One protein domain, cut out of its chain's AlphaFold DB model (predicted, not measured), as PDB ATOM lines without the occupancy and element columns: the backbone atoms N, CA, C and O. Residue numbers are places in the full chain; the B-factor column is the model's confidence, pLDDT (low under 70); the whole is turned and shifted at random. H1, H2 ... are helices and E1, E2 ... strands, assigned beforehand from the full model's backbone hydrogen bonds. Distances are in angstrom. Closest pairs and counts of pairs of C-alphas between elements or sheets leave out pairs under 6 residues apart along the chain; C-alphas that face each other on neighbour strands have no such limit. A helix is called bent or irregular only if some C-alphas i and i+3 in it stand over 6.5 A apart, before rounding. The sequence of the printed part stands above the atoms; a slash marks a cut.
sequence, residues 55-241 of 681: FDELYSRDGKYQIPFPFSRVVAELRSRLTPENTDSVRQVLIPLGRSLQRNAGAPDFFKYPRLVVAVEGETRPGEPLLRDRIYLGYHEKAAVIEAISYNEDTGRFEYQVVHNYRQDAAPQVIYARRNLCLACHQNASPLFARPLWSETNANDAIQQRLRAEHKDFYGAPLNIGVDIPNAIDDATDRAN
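AT A GLANCE: This is residues 55 to 241 of the 681 residues of an uncharacterized protein of Sulfurirhabdus autotrophica (UniProt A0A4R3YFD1). A twisted sheet of six strands makes the core, with the longest helix, H6, crossing E1, E2 and E3 on one face and H2 running along the strands on the other. H5 sits past E1 at one end of the domain, and H4 packs on E5. The printed part has 187 residues with three helices, H1 to H3, then strands E1 to E6, then H4 to H6; the sheet's order is E1 E2 E3 E4 E5 E6, all antiparallel. The class is mixed, helices and strands, with under half of the residues, 88, in named elements. The whole is compact, with a radius of gyration of the C-alphas of 15.7 A and spans of 44 by 35 by 35 A.

HOW THE PARTS SIT: Begin with the meander, each strand the antiparallel neighbour of the one before: E1 (90 to 95), E2 (115 to 120), E3 (135 to 140), E4 (145 to 152), E5 (157 to 164) and E6 (173 to 176). Each successive pair is a hairpin; within hydrogen-bond range look for N 93 and O 117, 3.0 A, N 118 and O 137, 2.8 A, N 138 and O 147, 2.8 A, N 148 and O 161, 2.8 A, and N 162 and O 175, 2.8 A. H6 (228 to 241) runs across the strands, at 73 degrees to E1 on the local plane and a height over the sheet of 9.2 A; its closest C-alphas to E2 are Ile 233 and Ala 119, 6.1 A. H2 (71 to 80) is on the opposite face from H6 at a height over the sheet of 9.7 A, along E2 at 10 degrees on the local plane; there are three layers, helices on both faces of a sheet, with H4 and H6 on one face and H2 on the other. H2 and H3 (84 to 89) touch only at the corner, Arg 79 and Thr 87 having the closest C-alphas, 5.2 A. H4 (179 to 185) is on the sheet, with C-alphas 179 and 160 the closest to E5, 7.0 A. H1 (55 to 59) and H5 (205 to 212) only graze the sheet. Every O i to N i+4 pair is within range in H1, H2, H5 and H6, but 2 of 3 in H4 and 0 of 2 in H3, where 1 of 3 O i to N i+3 pairs is.

IN THESE COORDINATES: Find C-alpha 157 at (254.019, 396.113, 303.918); from there E5 runs 22.9 A to C-alpha 164, and E4 before it is 21.2 A. H6 runs 19.7 A, ending at (258.038, 403.755, 308.837), and H2 14.4 A from (238.539, 414.079, 294.702). H3 is irregular, C-alphas 85 and 88 being 7.9 A apart.

THE WHOLE: The C-alphas farthest apart are those of Asp 62 and Ala 206, 46.0 A. The printed part has no cut; the long links are H1 to H2, E1 to E2, E2 to E3, H4 to H5 and H5 to H6. Mean pLDDT of the printed part is 94.1, and no printed residue is under 70.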
ATOM      1  N   PHE A  55     243.913 400.681 300.057       98.12
ATOM      2  CA  PHE A  55     243.202 401.375 298.983       98.12
ATOM      3  C   PHE A  55     242.201 400.454 298.254       98.12
ATOM      4  O   PHE A  55     241.053 400.845 298.025       98.12
ATOM      5  N   ASP A  56     242.572 399.205 297.954       97.00
ATOM      6  CA  ASP A  56     241.631 398.223 297.396       97.00
ATOM      7  C   ASP A  56     240.504 397.882 298.388       97.00
ATOM      8  O   ASP A  56     239.336 397.739 297.995       97.00
ATOM      9  N   GLU A  57     240.833 397.785 299.679       95.19
ATOM     10  CA  GLU A  57     239.872 397.568 300.768       95.19
ATOM     11  C   GLU A  57     238.873 398.714 300.921       95.19
ATOM     12  O   GLU A  57     237.721 398.494 301.297       95.19
ATOM     13  N   LEU A  58     239.235 399.932 300.540       95.69
ATOM     14  CA  LEU A  58     238.308 401.057 300.578       95.69
ATOM     15  C   LEU A  58     237.454 401.129 299.317       95.69
ATOM     16  O   LEU A  58     236.228 401.219 299.420       95.69
ATOM     17  N   TYR A  59     238.057 400.964 298.138       96.69
ATOM     18  CA  TYR A  59     237.411 401.338 296.875       96.69
ATOM     19  C   TYR A  59     237.002 400.171 295.976       96.69
ATOM     20  O   TYR A  59     236.473 400.399 294.895       96.69
ATOM     21  N   SER A  60     237.181 398.914 296.384       95.00
ATOM     22  CA  SER A  60     236.605 397.773 295.646       95.00
ATOM     23  C   SER A  60     235.160 397.501 296.070       95.00
ATOM     24  O   SER A  60     234.869 397.535 297.258       95.00
ATOM     25  N   ARG A  61     234.240 397.179 295.165       92.38
ATOM     26  CA  ARG A  61     232.905 396.625 295.470       92.38
ATOM     27  C   ARG A  61     232.516 395.678 294.340       92.38
ATOM     28  O   ARG A  61     232.733 395.999 293.175       92.38
ATOM     29  N   ASP A  62     232.002 394.497 294.680       91.31
ATOM     30  CA  ASP A  62     231.559 393.480 293.713       91.31
ATOM     31  C   ASP A  62     232.581 393.166 292.602       91.31
ATOM     32  O   ASP A  62     232.232 392.983 291.436       91.31
ATOM     33  N   GLY A  63     233.873 393.122 292.953       92.69
ATOM     34  CA  GLY A  63     234.951 392.842 292.000       92.69
ATOM     35  C   GLY A  63     235.304 394.001 291.059       92.69
ATOM     36  O   GLY A  63     236.036 393.790 290.094       92.69
ATOM     37  N   LYS A  64     234.812 395.221 291.315       93.94
ATOM     38  CA  LYS A  64     235.112 396.436 290.539       93.94
ATOM     39  C   LYS A  64     235.624 397.560 291.434       93.94
ATOM     40  O   LYS A  64     235.259 397.637 292.603       93.94
ATOM     41  N   TYR A  65     236.436 398.453 290.875       95.38
ATOM     42  CA  TYR A  65     236.799 399.696 291.548       95.38
ATOM     43  C   TYR A  65     235.656 400.712 291.450       95.38
ATOM     44  O   TYR A  65     235.110 400.949 290.374       95.38
ATOM     45  N   GLN A  66     235.312 401.313 292.583       94.81
ATOM     46  CA  GLN A  66     234.329 402.375 292.761       94.81
ATOM     47  C   GLN A  66     235.003 403.506 293.541       94.81
ATOM     48  O   GLN A  66     234.854 403.629 294.753       94.81
ATOM     49  N   ILE A  67     235.813 404.296 292.835       96.94
ATOM     50  CA  ILE A  67     236.489 405.465 293.405       96.94
ATOM     51  C   ILE A  67     235.591 406.677 293.146       96.94
ATOM     52  O   ILE A  67     235.296 406.959 291.980       96.94
ATOM     53  N   PRO A  68     235.135 407.397 294.183       96.56
ATOM     54  CA  PRO A  68     234.213 408.503 293.988       96.56
ATOM     55  C   PRO A  68     234.903 409.692 293.307       96.56
ATOM     56  O   PRO A  68     236.083 409.958 293.534       96.56
ATOM     57  N   PHE A  69     234.156 410.427 292.482       96.25
ATOM     58  CA  PHE A  69     234.585 411.663 291.818       96.25
ATOM     59  C   PHE A  69     233.632 412.810 292.201       96.25
ATOM     60  O   PHE A  69     232.428 412.562 292.327       96.25
ATOM     61  N   PRO A  70     234.109 414.059 292.378       96.56
ATOM     62  CA  PRO A  70     235.507 414.526 292.335       96.56
ATOM     63  C   PRO A  70     236.324 414.128 293.578       96.56
ATOM     64  O   PRO A  70     235.787 413.517 294.501       96.56
ATOM     65  N   PHE A  71     237.614 414.496 293.628       97.62
ATOM     66  CA  PHE A  71     238.539 414.079 294.702       97.62
ATOM     67  C   PHE A  71     238.070 414.467 296.109       97.62
ATOM     68  O   PHE A  71     238.301 413.735 297.069       97.62
ATOM     69  N   SER A  72     237.313 415.558 296.238       97.31
ATOM     70  CA  SER A  72     236.688 415.955 297.505       97.31
ATOM     71  C   SER A  72     235.779 414.866 298.098       97.31
ATOM     72  O   SER A  72     235.659 414.763 299.318       97.31
ATOM     73  N   ARG A  73     235.178 414.005 297.263       97.81
ATOM     74  CA  ARG A  73     234.371 412.858 297.707       97.81
ATOM     75  C   ARG A  73     235.225 411.721 298.266       97.81
ATOM     76  O   ARG A  73     234.793 411.090 299.222       97.81
ATOM     77  N   VAL A  74     236.432 411.506 297.732       98.12
ATOM     78  CA  VAL A  74     237.418 410.558 298.289       98.12
ATOM     79  C   VAL A  74     237.796 410.997 299.705       98.12
ATOM     80  O   VAL A  74     237.722 410.217 300.650       98.12
ATOM     81  N   VAL A  75     238.116 412.285 299.879       98.12
ATOM     82  CA  VAL A  75     238.441 412.868 301.192       98.12
ATOM     83  C   VAL A  75     237.251 412.787 302.156       98.12
ATOM     84  O   VAL A  75     237.425 412.429 303.320       98.12
ATOM     85  N   ALA A  76     236.037 413.096 301.692       97.69
ATOM     86  CA  ALA A  76     234.829 412.999 302.511       97.69
ATOM     87  C   ALA A  76     234.542 411.559 302.964       97.69
ATOM     88  O   ALA A  76     234.154 411.351 304.114       97.69
ATOM     89  N   GLU A  77     234.772 410.565 302.100       97.50
ATOM     90  CA  GLU A  77     234.630 409.155 302.465       97.50
ATOM     91  C   GLU A  77     235.636 408.757 303.553       97.50
ATOM     92  O   GLU A  77     235.230 408.169 304.554       97.50
ATOM     93  N   LEU A  78     236.913 409.149 303.429       97.88
ATOM     94  CA  LEU A  78     237.914 408.914 304.480       97.88
ATOM     95  C   LEU A  78     237.480 409.525 305.819       97.88
ATOM     96  O   LEU A  78     237.498 408.836 306.836       97.88
ATOM     97  N   ARG A  79     237.013 410.782 305.820       97.44
ATOM     98  CA  ARG A  79     236.504 411.457 307.029       97.44
ATOM     99  C   ARG A  79     235.310 410.737 307.649       97.44
ATOM    100  O   ARG A  79     235.221 410.646 308.869       97.44
ATOM    101  N   SER A  80     234.401 410.215 306.826       96.69
ATOM    102  CA  SER A  80     233.188 409.539 307.307       96.69
ATOM    103  C   SER A  80     233.476 408.265 308.111       96.69
ATOM    104  O   SER A  80     232.668 407.882 308.958       96.69
ATOM    105  N   ARG A  81     234.646 407.653 307.889       96.25
ATOM    106  CA  ARG A  81     235.116 406.448 308.585       96.25
ATOM    107  C   ARG A  81     235.815 406.751 309.910       96.25
ATOM    108  O   ARG A  81     236.090 405.820 310.661       96.25
ATOM    109  N   LEU A  82     236.104 408.017 310.216       97.19
ATOM    110  CA  LEU A  82     236.747 408.425 311.468       97.19
ATOM    111  C   LEU A  82     235.729 408.627 312.591       97.19
ATOM    112  O   LEU A  82     234.543 408.881 312.337       97.19
ATOM    113  N   THR A  83     236.178 408.506 313.843       94.94
ATOM    114  CA  THR A  83     235.329 408.857 314.993       94.94
ATOM    115  C   THR A  83     234.952 410.346 314.942       94.94
ATOM    116  O   THR A  83     235.671 411.132 314.318       94.94
ATOM    117  N   PRO A  84     233.831 410.766 315.560       93.56
ATOM    118  CA  PRO A  84     233.404 412.168 315.546       93.56
ATOM    119  C   PRO A  84     234.478 413.155 316.023       93.56
ATOM    120  O   PRO A  84     234.576 414.253 315.492       93.56
ATOM    121  N   GLU A  85     235.315 412.752 316.978       92.19
ATOM    122  CA  GLU A  85     236.400 413.564 317.544       92.19
ATOM    123  C   GLU A  85     237.614 413.674 316.606       92.19
ATOM    124  O   GLU A  85     238.485 414.511 316.818       92.19
ATOM    125  N   ASN A  86     237.682 412.824 315.578       94.12
ATOM    126  CA  ASN A  86     238.826 412.669 314.681       94.12
ATOM    127  C   ASN A  86     238.536 413.107 313.238       94.12
ATOM    128  O   ASN A  86     239.373 412.902 312.360       94.12
ATOM    129  N   THR A  87     237.378 413.703 312.940       89.81
ATOM    130  CA  THR A  87     237.008 414.046 311.551       89.81
ATOM    131  C   THR A  87     237.989 415.011 310.874       89.81
ATOM    132  O   THR A  87     238.169 414.949 309.654       89.81
ATOM    133  N   ASP A  88     238.667 415.855 311.654       91.38
ATOM    134  CA  ASP A  88     239.665 416.822 311.171       91.38
ATOM    135  C   ASP A  88     241.079 416.229 311.029       91.38
ATOM    136  O   ASP A  88     241.997 416.887 310.532       91.38
ATOM    137  N   SER A  89     241.254 414.955 311.386       95.94
ATOM    138  CA  SER A  89     242.523 414.222 311.313       95.94
ATOM    139  C   SER A  89     242.803 413.621 309.925       95.94
ATOM    140  O   SER A  89     243.715 412.807 309.764       95.94
ATOM    141  N   VAL A  90     242.036 414.021 308.902       97.69
ATOM    142  CA  VAL A  90     242.406 413.851 307.488       97.69
ATOM    143  C   VAL A  90     243.180 415.093 307.052       97.69
ATOM    144  O   VAL A  90     242.593 416.130 306.719       97.69
ATOM    145  N   ARG A  91     244.510 414.986 307.091       97.31
ATOM    146  CA  ARG A  91     245.452 416.080 306.839       97.31
ATOM    147  C   ARG A  91     245.634 416.286 305.344       97.31
ATOM    148  O   ARG A  91     245.711 415.318 304.591       97.31
ATOM    149  N   GLN A  92     245.677 417.545 304.920       97.88
ATOM    150  CA  GLN A  92     245.732 417.934 303.513       97.88
ATOM    151  C   GLN A  92     246.727 419.068 303.308       97.88
ATOM    152  O   GLN A  92     246.651 420.078 304.004       97.88
ATOM    153  N   VAL A  93     247.609 418.924 302.318       97.56
ATOM    154  CA  VAL A  93     248.537 419.980 301.887       97.56
ATOM    155  C   VAL A  93     248.546 420.110 300.367       97.56
ATOM    156  O   VAL A  93     248.439 419.122 299.639       97.56
ATOM    157  N   LEU A  94     248.693 421.339 299.878       97.75
ATOM    158  CA  LEU A  94     248.836 421.670 298.462       97.75
ATOM    159  C   LEU A  94     250.306 421.935 298.140       97.75
ATOM    160  O   LEU A  94     250.951 422.756 298.788       97.75
ATOM    161  N   ILE A  95     250.818 421.267 297.109       96.00
ATOM    162  CA  ILE A  95     252.213 421.309 296.671       96.00
ATOM    163  C   ILE A  95     252.249 421.698 295.183       96.00
ATOM    164  O   ILE A  95     252.164 420.825 294.314       96.00
ATOM    165  N   PRO A  96     252.365 422.995 294.845       95.31
ATOM    166  CA  PRO A  96     252.446 423.434 293.450       95.31
ATOM    167  C   PRO A  96     253.786 423.088 292.787       95.31
ATOM    168  O   PRO A  96     253.824 422.737 291.614       95.31
ATOM    169  N   LEU A  97     254.893 423.157 293.537       91.81
ATOM    170  CA  LEU A  97     256.263 423.001 293.022       91.81
ATOM    171  C   LEU A  97     257.005 421.848 293.720       91.81
ATOM    172  O   LEU A  97     258.041 422.038 294.362       91.81
ATOM    173  N   GLY A  98     256.447 420.642 293.609       87.25
ATOM    174  CA  GLY A  98     256.949 419.446 294.290       87.25
ATOM    175  C   GLY A  98     258.117 418.741 293.595       87.25
ATOM    176  O   GLY A  98     258.568 419.123 292.517       87.25
ATOM    177  N   ARG A  99     258.586 417.652 294.217       84.81
ATOM    178  CA  ARG A  99     259.670 416.793 293.698       84.81
ATOM    179  C   ARG A  99     259.255 415.357 293.352       84.81
ATOM    180  O   ARG A  99     260.095 414.577 292.909       84.81
ATOM    181  N   SER A 100     257.975 415.031 293.532       75.94
ATOM    182  CA  SER A 100     257.424 413.676 293.408       75.94
ATOM    183  C   SER A 100     257.021 413.304 291.967       75.94
ATOM    184  O   SER A 100     257.219 414.072 291.019       75.94
ATOM    185  N   LEU A 101     256.452 412.108 291.811       70.44
ATOM    186  CA  LEU A 101     255.740 411.659 290.619       70.44
ATOM    187  C   LEU A 101     254.729 412.765 290.215       70.44
ATOM    188  O   LEU A 101     254.095 413.404 291.055       70.44
ATOM    189  N   GLN A 102     254.684 413.120 288.931       81.88
ATOM    190  CA  GLN A 102     253.936 414.275 288.389       81.88
ATOM    191  C   GLN A 102     254.452 415.695 288.717       81.88
ATOM    192  O   GLN A 102     253.740 416.660 288.447       81.88
ATOM    193  N   ARG A 103     255.691 415.892 289.201       81.94
ATOM    194  CA  ARG A 103     256.241 417.242 289.506       81.94
ATOM    195  C   ARG A 103     256.121 418.299 288.397       81.94
ATOM    196  O   ARG A 103     256.123 419.487 288.688       81.94
ATOM    197  N   ASN A 104     256.034 417.873 287.137       82.56
ATOM    198  CA  ASN A 104     255.913 418.761 285.978       82.56
ATOM    199  C   ASN A 104     254.498 418.799 285.383       82.56
ATOM    200  O   ASN A 104     254.274 419.522 284.418       82.56
ATOM    201  N   ALA A 105     253.544 418.020 285.901       85.88
ATOM    202  CA  ALA A 105     252.224 417.900 285.283       85.88
ATOM    203  C   ALA A 105     251.413 419.201 285.368       85.88
ATOM    204  O   ALA A 105     250.612 419.477 284.478       85.88
ATOM    205  N   GLY A 106     251.660 420.027 286.389       87.19
ATOM    206  CA  GLY A 106     251.066 421.355 286.528       87.19
ATOM    207  C   GLY A 106     251.620 422.399 285.555       87.19
ATOM    208  O   GLY A 106     250.998 423.440 285.394       87.19
ATOM    209  N   ALA A 107     252.739 422.136 284.869       85.62
ATOM    210  CA  ALA A 107     253.415 423.138 284.048       85.62
ATOM    211  C   ALA A 107     252.527 423.682 282.904       85.62
ATOM    212  O   ALA A 107     251.776 422.911 282.291       85.62
ATOM    213  N   PRO A 108     252.636 424.981 282.561       89.50
ATOM    214  CA  PRO A 108     253.344 426.029 283.313       89.50
ATOM    215  C   PRO A 108     252.548 426.555 284.530       89.50
ATOM    216  O   PRO A 108     253.118 427.219 285.392       89.50
ATOM    217  N   ASP A 109     251.258 426.228 284.635       94.19
ATOM    218  CA  ASP A 109     250.302 426.752 285.623       94.19
ATOM    219  C   ASP A 109     250.340 426.005 286.976       94.19
ATOM    220  O   ASP A 109     249.321 425.537 287.491       94.19
ATOM    221  N   PHE A 110     251.528 425.877 287.571       93.88
ATOM    222  CA  PHE A 110     251.756 425.079 288.787       93.88
ATOM    223  C   PHE A 110     250.849 425.451 289.968       93.88
ATOM    224  O   PHE A 110     250.411 424.577 290.712       93.88
ATOM    225  N   PHE A 111     250.553 426.741 290.143       96.31
ATOM    226  CA  PHE A 111     249.698 427.229 291.229       96.31
ATOM    227  C   PHE A 111     248.207 427.037 290.936       96.31
ATOM    228  O   PHE A 111     247.428 426.848 291.865       96.31
ATOM    229  N   LYS A 112     247.808 426.981 289.660       96.50
ATOM    230  CA  LYS A 112     246.437 426.662 289.245       96.50
ATOM    231  C   LYS A 112     246.111 425.175 289.376       96.50
ATOM    232  O   LYS A 112     244.948 424.810 289.569       96.50
ATOM    233  N   TYR A 113     247.124 424.320 289.242       95.19
ATOM    234  CA  TYR A 113     247.007 422.863 289.315       95.19
ATOM    235  C   TYR A 113     248.014 422.265 290.314       95.19
ATOM    236  O   TYR A 113     248.858 421.462 289.909       95.19
ATOM    237  N   PRO A 114     247.955 422.638 291.608       96.25
ATOM    238  CA  PRO A 114     248.850 422.076 292.603       96.25
ATOM    239  C   PRO A 114     248.522 420.603 292.844       96.25
ATOM    240  O   PRO A 114     247.369 420.175 292.743       96.25
ATOM    241  N   ARG A 115     249.537 419.830 293.234       95.94
ATOM    242  CA  ARG A 115     249.324 418.480 293.754       95.94
ATOM    243  C   ARG A 115     248.715 418.573 295.151       95.94
ATOM    244  O   ARG A 115     249.244 419.287 295.995       95.94
ATOM    245  N   LEU A 116     247.658 417.818 295.414       97.12
ATOM    246  CA  LEU A 116     247.083 417.654 296.749       97.12
ATOM    247  C   LEU A 116     247.633 416.372 297.377       97.12
ATOM    248  O   LEU A 116     247.570 415.314 296.757       97.12
ATOM    249  N   VAL A 117     248.175 416.454 298.589       97.69
ATOM    250  CA  VAL A 117     248.589 415.290 299.385       97.69
ATOM    251  C   VAL A 117     247.652 415.132 300.573       97.69
ATOM    252  O   VAL A 117     247.326 416.116 301.233       97.69
ATOM    253  N   VAL A 118     247.229 413.895 300.826       98.12
ATOM    254  CA  VAL A 118     246.335 413.505 301.919       98.12
ATOM    255  C   VAL A 118     247.000 412.425 302.761       98.12
ATOM    256  O   VAL A 118     247.514 411.454 302.205       98.12
ATOM    257  N   ALA A 119     246.925 412.553 304.083       98.06
ATOM    258  CA  ALA A 119     247.250 411.491 305.033       98.06
ATOM    259  C   ALA A 119     246.171 411.411 306.121       98.06
ATOM    260  O   ALA A 119     245.463 412.388 306.380       98.06
ATOM    261  N   VAL A 120     246.039 410.247 306.756       97.94
ATOM    262  CA  VAL A 120     245.068 410.031 307.835       97.94
ATOM    263  C   VAL A 120     245.802 409.748 309.138       97.94
ATOM    264  O   VAL A 120     246.584 408.807 309.218       97.94
ATOM    265  N   GLU A 121     245.516 410.552 310.158       94.81
ATOM    266  CA  GLU A 121     246.095 410.451 311.505       94.81
ATOM    267  C   GLU A 121     245.054 409.988 312.544       94.81
ATOM    268  O   GLU A 121     245.389 409.515 313.625       94.81
ATOM    269  N   GLY A 122     243.766 410.133 312.223       93.31
ATOM    270  CA  GLY A 122     242.673 409.931 313.171       93.31
ATOM    271  C   GLY A 122     242.268 408.479 313.361       93.31
ATOM    272  O   GLY A 122     242.376 407.654 312.451       93.31
ATOM    273  N   GLU A 123     241.723 408.182 314.538       93.44
ATOM    274  CA  GLU A 123     241.119 406.879 314.794       93.44
ATOM    275  C   GLU A 123     239.830 406.665 313.993       93.44
ATOM    276  O   GLU A 123     239.062 407.586 313.696       93.44
ATOM    277  N   THR A 124     239.597 405.401 313.657       94.56
ATOM    278  CA  THR A 124     238.465 404.952 312.847       94.56
ATOM    279  C   THR A 124     237.301 404.510 313.717       94.56
ATOM    280  O   THR A 124     237.468 404.172 314.889       94.56
ATOM    281  N   ARG A 125     236.093 404.540 313.152       93.00
ATOM    282  CA  ARG A 125     234.892 404.039 313.822       93.00
ATOM    283  C   ARG A 125     234.991 402.526 314.041       93.00
ATOM    284  O   ARG A 125     235.660 401.837 313.273       93.00
ATOM    285  N   PRO A 126     234.282 401.978 315.041       88.81
ATOM    286  CA  PRO A 126     234.239 400.535 315.249       88.81
ATOM    287  C   PRO A 126     233.774 399.796 313.987       88.81
ATOM    288  O   PRO A 126     232.759 400.159 313.395       88.81
ATOM    289  N   GLY A 127     234.512 398.758 313.590       86.25
ATOM    290  CA  GLY A 127     234.226 397.952 312.397       86.25
ATOM    291  C   GLY A 127     234.791 398.501 311.081       86.25
ATOM    292  O   GLY A 127     234.766 397.788 310.082       86.25
ATOM    293  N   GLU A 128     235.333 399.721 311.070       91.06
ATOM    294  CA  GLU A 128     236.063 400.266 309.922       91.06
ATOM    295  C   GLU A 128     237.525 399.773 309.909       91.06
ATOM    296  O   GLU A 128     238.104 399.511 310.972       91.06
ATOM    297  N   PRO A 129     238.163 399.636 308.729       91.88
ATOM    298  CA  PRO A 129     239.586 399.320 308.653       91.88
ATOM    299  C   PRO A 129     240.420 400.471 309.230       91.88
ATOM    300  O   PRO A 129     240.073 401.637 309.054       91.88
ATOM    301  N   LEU A 130     241.551 400.158 309.873       93.69
ATOM    302  CA  LEU A 130     242.420 401.170 310.477       93.69
ATOM    303  C   LEU A 130     243.079 402.039 309.392       93.69
ATOM    304  O   LEU A 130     243.879 401.551 308.598       93.69
ATOM    305  N   LEU A 131     242.754 403.334 309.379       97.00
ATOM    306  CA  LEU A 131     243.269 404.296 308.397       97.00
ATOM    307  C   LEU A 131     244.514 405.045 308.882       97.00
ATOM    308  O   LEU A 131     245.371 405.394 308.068       97.00
ATOM    309  N   ARG A 132     244.596 405.294 310.196       96.88
ATOM    310  CA  ARG A 132     245.680 406.036 310.846       96.88
ATOM    311  C   ARG A 132     247.043 405.468 310.458       96.88
ATOM    312  O   ARG A 132     247.324 404.309 310.743       96.88
ATOM    313  N   ASP A 133     247.881 406.291 309.835       97.00
ATOM    314  CA  ASP A 133     249.244 405.945 309.410       97.00
ATOM    315  C   ASP A 133     249.297 404.763 308.412       97.00
ATOM    316  O   ASP A 133     250.295 404.049 308.318       97.00
ATOM    317  N   ARG A 134     248.192 404.480 307.700       97.69
ATOM    318  CA  ARG A 134     248.072 403.339 306.767       97.69
ATOM    319  C   ARG A 134     247.722 403.734 305.339       97.69
ATOM    320  O   ARG A 134     247.837 402.886 304.457       97.69
ATOM    321  N   ILE A 135     247.299 404.970 305.075       98.19
ATOM    322  CA  ILE A 135     246.930 405.422 303.728       98.19
ATOM    323  C   ILE A 135     247.360 406.864 303.460       98.19
ATOM    324  O   ILE A 135     247.080 407.775 304.239       98.19
ATOM    325  N   TYR A 136     248.010 407.047 302.312       98.50
ATOM    326  CA  TYR A 136     248.545 408.317 301.838       98.50
ATOM    327  C   TYR A 136     248.201 408.464 300.363       98.50
ATOM    328  O   TYR A 136     248.459 407.554 299.571       98.50
ATOM    329  N   LEU A 137     247.608 409.597 299.991       98.31
ATOM    330  CA  LEU A 137     247.143 409.851 298.630       98.31
ATOM    331  C   LEU A 137     247.800 411.106 298.058       98.31
ATOM    332  O   LEU A 137     247.907 412.120 298.740       98.31
ATOM    333  N   GLY A 138     248.201 411.057 296.791       96.81
ATOM    334  CA  GLY A 138     248.621 412.215 296.011       96.81
ATOM    335  C   GLY A 138     247.712 412.405 294.807       96.81
ATOM    336  O   GLY A 138     247.698 411.555 293.930       96.81
ATOM    337  N   TYR A 139     246.977 413.508 294.729       97.19
ATOM    338  CA  TYR A 139     246.098 413.818 293.605       97.19
ATOM    339  C   TYR A 139     246.655 414.953 292.749       97.19
ATOM    340  O   TYR A 139     247.101 415.978 293.269       97.19
ATOM    341  N   HIS A 140     246.593 414.785 291.428       95.38
ATOM    342  CA  HIS A 140     246.940 415.826 290.469       95.38
ATOM    343  C   HIS A 140     245.879 415.933 289.360       95.38
ATOM    344  O   HIS A 140     245.773 415.057 288.501       95.38
ATOM    345  N   GLU A 141     245.143 417.052 289.322       94.31
ATOM    346  CA  GLU A 141     244.020 417.285 288.388       94.31
ATOM    347  C   GLU A 141     244.440 417.195 286.923       94.31
ATOM    348  O   GLU A 141     243.903 416.380 286.180       94.31
ATOM    349  N   LYS A 142     245.452 417.970 286.513       91.81
ATOM    350  CA  LYS A 142     245.889 418.015 285.107       91.81
ATOM    351  C   LYS A 142     246.436 416.679 284.586       91.81
ATOM    352  O   LYS A 142     246.332 416.399 283.397       91.81
ATOM    353  N   ALA A 143     246.988 415.843 285.467       90.88
ATOM    354  CA  ALA A 143     247.425 414.494 285.115       90.88
ATOM    355  C   ALA A 143     246.268 413.478 285.116       90.88
ATOM    356  O   ALA A 143     246.434 412.385 284.582       90.88
ATOM    357  N   ALA A 144     245.116 413.817 285.710       94.31
ATOM    358  CA  ALA A 144     244.017 412.897 286.004       94.31
ATOM    359  C   ALA A 144     244.500 411.635 286.745       94.31
ATOM    360  O   ALA A 144     244.143 410.512 286.372       94.31
ATOM    361  N   VAL A 145     245.354 411.832 287.761       94.50
ATOM    362  CA  VAL A 145     246.027 410.756 288.505       94.50
ATOM    363  C   VAL A 145     245.826 410.883 290.015       94.50
ATOM    364  O   VAL A 145     245.958 411.979 290.566       94.50
ATOM    365  N   ILE A 146     245.567 409.747 290.676       97.06
ATOM    366  CA  ILE A 146     245.771 409.561 292.121       97.06
ATOM    367  C   ILE A 146     246.915 408.567 292.323       97.06
ATOM    368  O   ILE A 146     246.879 407.466 291.792       97.06
ATOM    369  N   GLU A 147     247.906 408.920 293.122       95.69
ATOM    370  CA  GLU A 147     248.906 408.001 293.661       95.69
ATOM    371  C   GLU A 147     248.452 407.555 295.045       95.69
ATOM    372  O   GLU A 147     248.081 408.396 295.862       95.69
ATOM    373  N   ALA A 148     248.482 406.255 295.314       97.56
ATOM    374  CA  ALA A 148     248.136 405.694 296.609       97.56
ATOM    375  C   ALA A 148     249.309 404.878 297.157       97.56
ATOM    376  O   ALA A 148     249.775 403.935 296.518       97.56
ATOM    377  N   ILE A 149     249.759 405.237 298.358       98.19
ATOM    378  CA  ILE A 149     250.648 404.415 299.178       98.19
ATOM    379  C   ILE A 149     249.802 403.939 300.346       98.19
ATOM    380  O   ILE A 149     249.339 404.751 301.150       98.19
ATOM    381  N   SER A 150     249.533 402.639 300.414       98.31
ATOM    382  CA  SER A 150     248.630 402.122 301.438       98.31
ATOM    383  C   SER A 150     249.033 400.747 301.950       98.31
ATOM    384  O   SER A 150     249.615 399.942 301.225       98.31
ATOM    385  N   TYR A 151     248.791 400.507 303.233       97.88
ATOM    386  CA  TYR A 151     249.250 399.313 303.933       97.88
ATOM    387  C   TYR A 151     248.442 398.077 303.534       97.88
ATOM    388  O   TYR A 151     247.224 398.148 303.401       97.88
ATOM    389  N   ASN A 152     249.113 396.942 303.368       96.75
ATOM    390  CA  ASN A 152     248.499 395.628 303.219       96.75
ATOM    391  C   ASN A 152     248.800 394.818 304.486       96.75
ATOM    392  O   ASN A 152     249.941 394.397 304.699       96.75
ATOM    393  N   GLU A 153     247.786 394.610 305.327       93.31
ATOM    394  CA  GLU A 153     247.950 393.889 306.596       93.31
ATOM    395  C   GLU A 153     248.383 392.434 306.387       93.31
ATOM    396  O   GLU A 153     249.196 391.931 307.159       93.31
ATOM    397  N   ASP A 154     247.919 391.770 305.324       93.69
ATOM    398  CA  ASP A 154     248.219 390.354 305.081       93.69
ATOM    399  C   ASP A 154     249.675 390.095 304.698       93.69
ATOM    400  O   ASP A 154     250.180 388.984 304.863       93.69
ATOM    401  N   THR A 155     250.362 391.114 304.185       94.44
ATOM    402  CA  THR A 155     251.784 391.032 303.818       94.44
ATOM    403  C   THR A 155     252.676 391.897 304.701       94.44
ATOM    404  O   THR A 155     253.898 391.812 304.602       94.44
ATOM    405  N   GLY A 156     252.087 392.695 305.595       95.12
ATOM    406  CA  GLY A 156     252.806 393.535 306.544       95.12
ATOM    407  C   GLY A 156     253.605 394.673 305.902       95.12
ATOM    408  O   GLY A 156     254.570 395.135 306.508       95.12
ATOM    409  N   ARG A 157     253.251 395.115 304.688       95.50
ATOM    410  CA  ARG A 157     254.019 396.113 303.918       95.50
ATOM    411  C   ARG A 157     253.111 397.134 303.232       95.50
ATOM    412  O   ARG A 157     251.941 396.865 302.980       95.50
ATOM    413  N   PHE A 158     253.665 398.292 302.874       97.81
ATOM    414  CA  PHE A 158     252.975 399.258 302.013       97.81
ATOM    415  C   PHE A 158     253.005 398.822 300.555       97.81
ATOM    416  O   PHE A 158     254.048 398.384 300.070       97.81
ATOM    417  N   GLU A 159     251.880 398.975 299.866       97.44
ATOM    418  CA  GLU A 159     251.731 398.806 298.424       97.44
ATOM    419  C   GLU A 159     251.611 400.165 297.729       97.44
ATOM    420  O   GLU A 159     251.133 401.140 298.316       97.44
ATOM    421  N   TYR A 160     252.047 400.208 296.471       95.50
ATOM    422  CA  TYR A 160     252.102 401.416 295.654       95.50
ATOM    423  C   TYR A 160     251.182 401.247 294.456       95.50
ATOM    424  O   TYR A 160     251.359 400.330 293.651       95.50
ATOM    425  N   GLN A 161     250.204 402.131 294.327       95.81
ATOM    426  CA  GLN A 161     249.235 402.097 293.242       95.81
ATOM    427  C   GLN A 161     249.094 403.467 292.590       95.81
ATOM    428  O   GLN A 161     249.273 404.507 293.225       95.81
ATOM    429  N   VAL A 162     248.730 403.450 291.314       94.50
ATOM    430  CA  VAL A 162     248.382 404.636 290.539       94.50
ATOM    431  C   VAL A 162     246.988 404.434 289.964       94.50
ATOM    432  O   VAL A 162     246.661 403.385 289.412       94.50
ATOM    433  N   VAL A 163     246.146 405.445 290.112       96.00
ATOM    434  CA  VAL A 163     244.821 405.529 289.510       96.00
ATOM    435  C   VAL A 163     244.920 406.473 288.329       96.00
ATOM    436  O   VAL A 163     245.016 407.683 288.513       96.00
ATOM    437  N   HIS A 164     244.880 405.941 287.117       93.81
ATOM    438  CA  HIS A 164     244.789 406.742 285.902       93.81
ATOM    439  C   HIS A 164     243.345 407.074 285.551       93.81
ATOM    440  O   HIS A 164     242.405 406.437 286.027       93.81
ATOM    441  N   ASN A 165     243.180 408.033 284.640       94.31
ATOM    442  CA  ASN A 165     241.879 408.456 284.130       94.31
ATOM    443  C   ASN A 165     240.915 408.910 285.233       94.31
ATOM    444  O   ASN A 165     239.702 408.817 285.077       94.31
ATOM    445  N   TYR A 166     241.452 409.440 286.332       96.56
ATOM    446  CA  TYR A 166     240.660 410.007 287.409       96.56
ATOM    447  C   TYR A 166     240.221 411.434 287.044       96.56
ATOM    448  O   TYR A 166     240.832 412.429 287.434       96.56
ATOM    449  N   ARG A 167     239.188 411.517 286.206       94.94
ATOM    450  CA  ARG A 167     238.555 412.753 285.732       94.94
ATOM    451  C   ARG A 167     237.075 412.501 285.454       94.94
ATOM    452  O   ARG A 167     236.642 411.351 285.410       94.94
ATOM    453  N   GLN A 168     236.325 413.577 285.251       94.12
ATOM    454  CA  GLN A 168     234.909 413.498 284.909       94.12
ATOM    455  C   GLN A 168     234.695 412.629 283.657       94.12
ATOM    456  O   GLN A 168     235.497 412.676 282.724       94.12
ATOM    457  N   ASP A 169     233.635 411.817 283.674       91.81
ATOM    458  CA  ASP A 169     233.187 410.963 282.563       91.81
ATOM    459  C   ASP A 169     234.204 409.910 282.072       91.81
ATOM    460  O   ASP A 169     234.029 409.303 281.015       91.81
ATOM    461  N   ALA A 170     235.254 409.640 282.851       93.44
ATOM    462  CA  ALA A 170     236.219 408.582 282.581       93.44
ATOM    463  C   ALA A 170     236.153 407.487 283.654       93.44
ATOM    464  O   ALA A 170     235.926 407.758 284.831       93.44
ATOM    465  N   ALA A 171     236.379 406.235 283.249       91.56
ATOM    466  CA  ALA A 171     236.505 405.124 284.184       91.56
ATOM    467  C   ALA A 171     237.919 405.117 284.798       91.56
ATOM    468  O   ALA A 171     238.892 404.968 284.044       91.56
ATOM    469  N   PRO A 172     238.061 405.236 286.133       94.81
ATOM    470  CA  PRO A 172     239.360 405.146 286.785       94.81
ATOM    471  C   PRO A 172     240.004 403.775 286.557       94.81
ATOM    472  O   PRO A 172     239.341 402.740 286.649       94.81
ATOM    473  N   GLN A 173     241.306 403.764 286.286       94.31
ATOM    474  CA  GLN A 173     242.091 402.543 286.104       94.31
ATOM    475  C   GLN A 173     243.130 402.443 287.209       94.31
ATOM    476  O   GLN A 173     244.072 403.228 287.234       94.31
ATOM    477  N   VAL A 174     242.954 401.482 288.112       95.62
ATOM    478  CA  VAL A 174     243.897 401.235 289.207       95.62
ATOM    479  C   VAL A 174     244.940 400.225 288.750       95.62
ATOM    480  O   VAL A 174     244.598 399.123 288.316       95.62
ATOM    481  N   ILE A 175     246.206 400.604 288.864       93.44
ATOM    482  CA  ILE A 175     247.356 399.752 288.576       93.44
ATOM    483  C   ILE A 175     248.300 399.738 289.774       93.44
ATOM    484  O   ILE A 175     248.474 400.745 290.456       93.44
ATOM    485  N   TYR A 176     248.925 398.596 290.023       94.12
ATOM    486  CA  TYR A 176     250.058 398.488 290.930       94.12
ATOM    487  C   TYR A 176     251.312 398.993 290.222       94.12
ATOM    488  O   TYR A 176     251.648 398.547 289.117       94.12
ATOM    489  N   ALA A 177     251.998 399.936 290.862       90.62
ATOM    490  CA  ALA A 177     253.278 400.429 290.391       90.62
ATOM    491  C   ALA A 177     254.361 399.369 290.617       90.62
ATOM    492  O   ALA A 177     254.291 398.569 291.553       90.62
ATOM    493  N   ARG A 178     255.397 399.382 289.773       88.25
ATOM    494  CA  ARG A 178     256.551 398.504 289.975       88.25
ATOM    495  C   ARG A 178     257.268 398.891 291.264       88.25
ATOM    496  O   ARG A 178     257.671 400.039 291.458       88.25
ATOM    497  N   ARG A 179     257.432 397.929 292.159       89.62
ATOM    498  CA  ARG A 179     257.907 398.150 293.520       89.62
ATOM    499  C   ARG A 179     259.367 398.580 293.532       89.62
ATOM    500  O   ARG A 179     259.728 399.479 294.281       89.62
ATOM    501  N   ASN A 180     260.188 398.021 292.646       85.50
ATOM    502  CA  ASN A 180     261.576 398.454 292.464       85.50
ATOM    503  C   ASN A 180     261.696 399.942 292.072       85.50
ATOM    504  O   ASN A 180     262.611 400.622 292.532       85.50
ATOM    505  N   LEU A 181     260.759 400.464 291.270       86.62
ATOM    506  CA  LEU A 181     260.705 401.874 290.902       86.62
ATOM    507  C   LEU A 181     260.357 402.738 292.119       86.62
ATOM    508  O   LEU A 181     261.023 403.741 292.370       86.62
ATOM    509  N   CYS A 182     259.343 402.347 292.891       89.88
ATOM    510  CA  CYS A 182     258.923 403.096 294.075       89.88
ATOM    511  C   CYS A 182     260.009 403.115 295.159       89.88
ATOM    512  O   CYS A 182     260.307 404.178 295.704       89.88
ATOM    513  N   LEU A 183     260.654 401.974 295.424       91.19
ATOM    514  CA  LEU A 183     261.671 401.824 296.472       91.19
ATOM    515  C   LEU A 183     262.998 402.531 296.158       91.19
ATOM    516  O   LEU A 183     263.810 402.724 297.060       91.19
ATOM    517  N   ALA A 184     263.208 402.982 294.917       87.25
ATOM    518  CA  ALA A 184     264.340 403.848 294.593       87.25
ATOM    519  C   ALA A 184     264.276 405.183 295.363       87.25
ATOM    520  O   ALA A 184     265.307 405.671 295.824       87.25
ATOM    521  N   CYS A 185     263.073 405.748 295.531       88.88
ATOM    522  CA  CYS A 185     262.835 406.925 296.375       88.88
ATOM    523  C   CYS A 185     262.401 406.509 297.790       88.88
ATOM    524  O   CYS A 185     262.963 406.972 298.777       88.88
ATOM    525  N   HIS A 186     261.428 405.601 297.900       93.38
ATOM    526  CA  HIS A 186     260.904 405.069 299.162       93.38
ATOM    527  C   HIS A 186     261.838 403.992 299.727       93.38
ATOM    528  O   HIS A 186     261.464 402.827 299.847       93.38
ATOM    529  N   GLN A 187     263.081 404.371 300.034       91.69
ATOM    530  CA  GLN A 187     264.137 403.450 300.491       91.69
ATOM    531  C   GLN A 187     263.764 402.713 301.790       91.69
ATOM    532  O   GLN A 187     264.263 401.625 302.058       91.69
ATOM    533  N   ASN A 188     262.833 403.277 302.555       94.06
ATOM    534  CA  ASN A 188     262.236 402.697 303.747       94.06
ATOM    535  C   ASN A 188     261.054 401.736 303.476       94.06
ATOM    536  O   ASN A 188     260.459 401.206 304.410       94.06
ATOM    537  N   ALA A 189     260.688 401.520 302.209       94.94
ATOM    538  CA  ALA A 189     259.506 400.773 301.764       94.94
ATOM    539  C   ALA A 189     258.184 401.208 302.429       94.94
ATOM    540  O   ALA A 189     257.251 400.409 302.541       94.94
ATOM    541  N   SER A 190     258.094 402.482 302.810       95.44
ATOM    542  CA  SER A 190     256.910 403.142 303.361       95.44
ATOM    543  C   SER A 190     256.802 404.569 302.779       95.44
ATOM    544  O   SER A 190     257.638 404.935 301.945       95.44
ATOM    545  N   PRO A 191     255.782 405.379 303.115       95.69
ATOM    546  CA  PRO A 191     255.716 406.784 302.701       95.69
ATOM    547  C   PRO A 191     257.002 407.568 303.019       95.69
ATOM    548  O   PRO A 191     257.784 407.191 303.892       95.69
ATOM    549  N   LEU A 192     257.235 408.644 302.263       91.75
ATOM    550  CA  LEU A 192     258.376 409.545 302.443       91.75
ATOM    551  C   LEU A 192     257.904 410.990 302.253       91.75
ATOM    552  O   LEU A 192     257.244 411.275 301.246       91.75
ATOM    553  N   PHE A 193     258.269 411.901 303.154       91.75
ATOM    554  CA  PHE A 193     257.982 413.336 303.021       91.75
ATOM    555  C   PHE A 193     259.138 414.196 303.528       91.75
ATOM    556  O   PHE A 193     260.197 413.691 303.892       91.75
ATOM    557  N   ALA A 194     258.996 415.513 303.387       89.44
ATOM    558  CA  ALA A 194     260.029 416.433 303.822       89.44
ATOM    559  C   ALA A 194     259.914 416.722 305.312       89.44
ATOM    560  O   ALA A 194     258.808 416.954 305.792       89.44
ATOM    561  N   ARG A 195     261.082 416.827 305.958       86.44
ATOM    562  CA  ARG A 195     261.242 417.225 307.363       86.44
ATOM    563  C   ARG A 195     260.450 418.494 307.722       86.44
ATOM    564  O   ARG A 195     260.144 419.293 306.819       86.44
ATOM    565  N   PRO A 196     260.227 418.756 309.029       86.12
ATOM    566  CA  PRO A 196     259.364 419.830 309.511       86.12
ATOM    567  C   PRO A 196     259.627 421.198 308.871       86.12
ATOM    568  O   PRO A 196     260.745 421.517 308.457       86.12
ATOM    569  N   LEU A 197     258.568 422.016 308.832       86.75
ATOM    570  CA  LEU A 197     258.325 423.195 307.974       86.75
ATOM    571  C   LEU A 197     257.721 422.853 306.613       86.75
ATOM    572  O   LEU A 197     256.810 423.556 306.182       86.75
ATOM    573  N   TRP A 198     258.260 421.839 305.927       92.19
ATOM    574  CA  TRP A 198     257.859 421.418 304.582       92.19
ATOM    575  C   TRP A 198     257.468 422.590 303.656       92.19
ATOM    576  O   TRP A 198     256.322 422.750 303.220       92.19
ATOM    577  N   SER A 199     258.448 423.437 303.338       93.94
ATOM    578  CA  SER A 199     258.260 424.739 302.681       93.94
ATOM    579  C   SER A 199     257.775 424.670 301.225       93.94
ATOM    580  O   SER A 199     257.571 425.715 300.606       93.94
ATOM    581  N   GLU A 200     257.586 423.466 300.678       94.31
ATOM    582  CA  GLU A 200     256.938 423.189 299.388       94.31
ATOM    583  C   GLU A 200     255.400 423.219 299.465       94.31
ATOM    584  O   GLU A 200     254.745 423.201 298.422       94.31
ATOM    585  N   THR A 201     254.831 423.259 300.673       96.62
ATOM    586  CA  THR A 201     253.383 423.225 300.921       96.62
ATOM    587  C   THR A 201     252.763 424.618 301.064       96.62
ATOM    588  O   THR A 201     253.457 425.627 301.197       96.62
ATOM    589  N   ASN A 202     251.432 424.686 301.115       97.06
ATOM    590  CA  ASN A 202     250.677 425.901 301.432       97.06
ATOM    591  C   ASN A 202     250.706 426.327 302.916       97.06
ATOM    592  O   ASN A 202     250.005 427.277 303.269       97.06
ATOM    593  N   ALA A 203     251.530 425.685 303.756       96.75
ATOM    594  CA  ALA A 203     251.947 426.233 305.053       96.75
ATOM    595  C   ALA A 203     253.019 427.333 304.903       96.75
ATOM    596  O   ALA A 203     253.279 428.090 305.832       96.75
ATOM    597  N   ASN A 204     253.650 427.438 303.728       96.38
ATOM    598  CA  ASN A 204     254.512 428.558 303.367       96.38
ATOM    599  C   ASN A 204     253.659 429.735 302.866       96.38
ATOM    600  O   ASN A 204     253.001 429.624 301.826       96.38
ATOM    601  N   ASP A 205     253.727 430.876 303.552       95.69
ATOM    602  CA  ASP A 205     252.939 432.078 303.247       95.69
ATOM    603  C   ASP A 205     253.051 432.529 301.786       95.69
ATOM    604  O   ASP A 205     252.055 432.894 301.160       95.69
ATOM    605  N   ALA A 206     254.247 432.463 301.195       96.06
ATOM    606  CA  ALA A 206     254.452 432.886 299.813       96.06
ATOM    607  C   ALA A 206     253.807 431.920 298.803       96.06
ATOM    608  O   ALA A 206     253.337 432.348 297.746       96.06
ATOM    609  N   ILE A 207     253.750 430.621 299.120       96.94
ATOM    610  CA  ILE A 207     253.007 429.636 298.324       96.94
ATOM    611  C   ILE A 207     251.504 429.857 298.498       96.94
ATOM    612  O   ILE A 207     250.776 429.912 297.509       96.94
ATOM    613  N   GLN A 208     251.049 430.045 299.737       97.06
ATOM    614  CA  GLN A 208     249.648 430.290 300.060       97.06
ATOM    615  C   GLN A 208     249.096 431.528 299.339       97.06
ATOM    616  O   GLN A 208     248.014 431.467 298.756       97.06
ATOM    617  N   GLN A 209     249.838 432.639 299.328       96.94
ATOM    618  CA  GLN A 209     249.445 433.868 298.633       96.94
ATOM    619  C   GLN A 209     249.275 433.648 297.125       96.94
ATOM    620  O   GLN A 209     248.290 434.105 296.545       96.94
ATOM    621  N   ARG A 210     250.194 432.908 296.491       97.69
ATOM    622  CA  ARG A 210     250.112 432.584 295.058       97.69
ATOM    623  C   ARG A 210     248.933 431.667 294.746       97.69
ATOM    624  O   ARG A 210     248.220 431.920 293.790       97.69
ATOM    625  N   LEU A 211     248.684 430.658 295.580       97.81
ATOM    626  CA  LEU A 211     247.503 429.798 295.458       97.81
ATOM    627  C   LEU A 211     246.196 430.592 295.641       97.81
ATOM    628  O   LEU A 211     245.237 430.371 294.910       97.81
ATOM    629  N   ARG A 212     246.154 431.560 296.569       97.25
ATOM    630  CA  ARG A 212     244.985 432.437 296.764       97.25
ATOM    631  C   ARG A 212     244.656 433.246 295.509       97.25
ATOM    632  O   ARG A 212     243.480 433.425 295.205       97.25
ATOM    633  N   ALA A 213     245.679 433.715 294.796       97.44
ATOM    634  CA  ALA A 213     245.526 434.512 293.581       97.44
ATOM    635  C   ALA A 213     244.886 433.737 292.413       97.44
ATOM    636  O   ALA A 213     244.390 434.350 291.475       97.44
ATOM    637  N   GLU A 214     244.849 432.403 292.473       97.12
ATOM    638  CA  GLU A 214     244.214 431.565 291.447       97.12
ATOM    639  C   GLU A 214     242.686 431.483 291.591       97.12
ATOM    640  O   GLU A 214     242.017 430.976 290.693       97.12
ATOM    641  N   HIS A 215     242.122 431.953 292.713       93.19
ATOM    642  CA  HIS A 215     240.676 431.964 292.982       93.19
ATOM    643  C   HIS A 215     239.977 430.599 292.777       93.19
ATOM    644  O   HIS A 215     238.822 430.535 292.354       93.19
ATOM    645  N   LYS A 216     240.676 429.502 293.092       94.19
ATOM    646  CA  LYS A 216     240.170 428.122 293.025       94.19
ATOM    647  C   LYS A 216     239.785 427.576 294.403       94.19
ATOM    648  O   LYS A 216     240.316 427.998 295.425       94.19
ATOM    649  N   ASP A 217     238.890 426.590 294.407       91.75
ATOM    650  CA  ASP A 217     238.462 425.853 295.606       91.75
ATOM    651  C   ASP A 217     239.419 424.712 296.004       91.75
ATOM    652  O   ASP A 217     239.299 424.153 297.094       91.75
ATOM    653  N   PHE A 218     240.345 424.349 295.107       94.88
ATOM    654  CA  PHE A 218     241.323 423.269 295.249       94.88
ATOM    655  C   PHE A 218     240.712 421.965 295.782       94.88
ATOM    656  O   PHE A 218     241.251 421.333 296.692       94.88
ATOM    657  N   TYR A 219     239.567 421.569 295.210       92.44
ATOM    658  CA  TYR A 219     238.822 420.355 295.583       92.44
ATOM    659  C   TYR A 219     238.459 420.309 297.080       92.44
ATOM    660  O   TYR A 219     238.362 419.237 297.677       92.44
ATOM    661  N   GLY A 220     238.261 421.478 297.695       92.12
ATOM    662  CA  GLY A 220     237.897 421.622 299.103       92.12
ATOM    663  C   GLY A 220     239.064 421.489 300.085       92.12
ATOM    664  O   GLY A 220     238.821 421.362 301.289       92.12
ATOM    665  N   ALA A 221     240.314 421.499 299.610       95.88
ATOM    666  CA  ALA A 221     241.481 421.525 300.485       95.88
ATOM    667  C   ALA A 221     241.601 422.889 301.199       95.88
ATOM    668  O   ALA A 221     241.399 423.935 300.573       95.88
ATOM    669  N   PRO A 222     241.952 422.919 302.498       94.94
ATOM    670  CA  PRO A 222     242.143 424.171 303.216       94.94
ATOM    671  C   PRO A 222     243.357 424.920 302.661       94.94
ATOM    672  O   PRO A 222     244.465 424.387 302.605       94.94
ATOM    673  N   LEU A 223     243.149 426.178 302.272       95.19
ATOM    674  CA  LEU A 223     244.225 427.033 301.775       95.19
ATOM    675  C   LEU A 223     245.067 427.615 302.919       95.19
ATOM    676  O   LEU A 223     246.289 427.674 302.805       95.19
ATOM    677  N   ASN A 224     244.410 428.009 304.014       93.38
ATOM    678  CA  ASN A 224     245.042 428.593 305.193       93.38
ATOM    679  C   ASN A 224     245.359 427.495 306.204       93.38
ATOM    680  O   ASN A 224     244.475 427.085 306.953       93.38
ATOM    681  N   ILE A 225     246.603 427.029 306.211       95.19
ATOM    682  CA  ILE A 225     247.090 426.029 307.164       95.19
ATOM    683  C   ILE A 225     248.365 426.531 307.837       95.19
ATOM    684  O   ILE A 225     249.116 427.300 307.234       95.19
ATOM    685  N   GLY A 226     248.598 426.104 309.076       95.06
ATOM    686  CA  GLY A 226     249.873 426.288 309.757       95.06
ATOM    687  C   GLY A 226     250.840 425.142 309.465       95.06
ATOM    688  O   GLY A 226     250.520 424.189 308.752       95.06
ATOM    689  N   VAL A 227     252.041 425.236 310.041       95.38
ATOM    690  CA  VAL A 227     253.072 424.183 309.970       95.38
ATOM    691  C   VAL A 227     252.686 422.915 310.739       95.38
ATOM    692  O   VAL A 227     253.281 421.867 310.524       95.38
ATOM    693  N   ASP A 228     251.669 422.982 311.597       95.38
ATOM    694  CA  ASP A 228     251.112 421.845 312.330       95.38
ATOM    695  C   ASP A 228     250.553 420.762 311.396       95.38
ATOM    696  O   ASP A 228     250.735 419.577 311.657       95.38
ATOM    697  N   ILE A 229     249.946 421.143 310.267       96.44
ATOM    698  CA  ILE A 229     249.378 420.189 309.304       96.44
ATOM    699  C   ILE A 229     250.453 419.374 308.564       96.44
ATOM    700  O   ILE A 229     250.345 418.145 308.575       96.44
ATOM    701  N   PRO A 230     251.475 419.971 307.914       95.88
ATOM    702  CA  PRO A 230     252.558 419.188 307.326       95.88
ATOM    703  C   PRO A 230     253.346 418.401 308.379       95.88
ATOM    704  O   PRO A 230     253.679 417.254 308.103       95.88
ATOM    705  N   ASN A 231     253.571 418.948 309.582       95.44
ATOM    706  CA  ASN A 231     254.228 418.203 310.663       95.44
ATOM    707  C   ASN A 231     253.410 416.966 311.079       95.44
ATOM    708  O   ASN A 231     253.976 415.900 311.259       95.44
ATOM    709  N   ALA A 232     252.077 417.054 311.136       95.62
ATOM    710  CA  ALA A 232     251.236 415.889 311.428       95.62
ATOM    711  C   ALA A 232     251.317 414.794 310.340       95.62
ATOM    712  O   ALA A 232     251.160 413.608 310.638       95.62
ATOM    713  N   ILE A 233     251.555 415.165 309.073       96.44
ATOM    714  CA  ILE A 233     251.802 414.200 307.983       96.44
ATOM    715  C   ILE A 233     253.183 413.540 308.134       96.44
ATOM    716  O   ILE A 233     253.319 412.343 307.857       96.44
ATOM    717  N   ASP A 234     254.178 414.313 308.565       95.06
ATOM    718  CA  ASP A 234     255.534 413.847 308.863       95.06
ATOM    719  C   ASP A 234     255.509 412.836 310.019       95.06
ATOM    720  O   ASP A 234     255.844 411.669 309.829       95.06
ATOM    721  N   ASP A 235     254.902 413.207 311.153       95.56
ATOM    722  CA  ASP A 235     254.715 412.338 312.321       95.56
ATOM    723  C   ASP A 235     253.969 411.038 311.968       95.56
ATOM    724  O   ASP A 235     254.252 409.961 312.502       95.56
ATOM    725  N   ALA A 236     252.975 411.117 311.075       96.31
ATOM    726  CA  ALA A 236     252.269 409.937 310.583       96.31
ATOM    727  C   ALA A 236     253.192 409.026 309.768       96.31
ATOM    728  O   ALA A 236     253.114 407.802 309.868       96.31
ATOM    729  N   THR A 237     254.058 409.609 308.947       96.38
ATOM    730  CA  THR A 237     255.034 408.878 308.137       96.38
ATOM    731  C   THR A 237     256.110 408.224 308.993       96.38
ATOM    732  O   THR A 237     256.437 407.065 308.745       96.38
ATOM    733  N   ASP A 238     256.560 408.878 310.060       96.19
ATOM    734  CA  ASP A 238     257.481 408.286 311.033       96.19
ATOM    735  C   ASP A 238     256.882 407.069 311.737       96.19
ATOM    736  O   ASP A 238     257.532 406.028 311.866       96.19
ATOM    737  N   ARG A 239     255.606 407.135 312.132       96.62
ATOM    738  CA  ARG A 239     254.909 405.968 312.699       96.62
ATOM    739  C   ARG A 239     254.721 404.854 311.667       96.62
ATOM    740  O   ARG A 239     254.924 403.680 311.982       96.62
ATOM    741  N   ALA A 240     254.372 405.201 310.428       97.50
ATOM    742  CA  ALA A 240     254.248 404.243 309.329       97.50
ATOM    743  C   ALA A 240     255.576 403.535 309.007       97.50
ATOM    744  O   ALA A 240     255.586 402.331 308.735       97.50
ATOM    745  N   ASN A 241     256.693 404.257 309.089       96.94
ATOM    746  CA  ASN A 241     258.038 403.755 308.837       96.94
ATOM    747  C   ASN A 241     258.406 402.573 309.753       96.94
ATOM    748  O   ASN A 241     259.030 401.599 309.322       96.94
TER     749      ASN A 241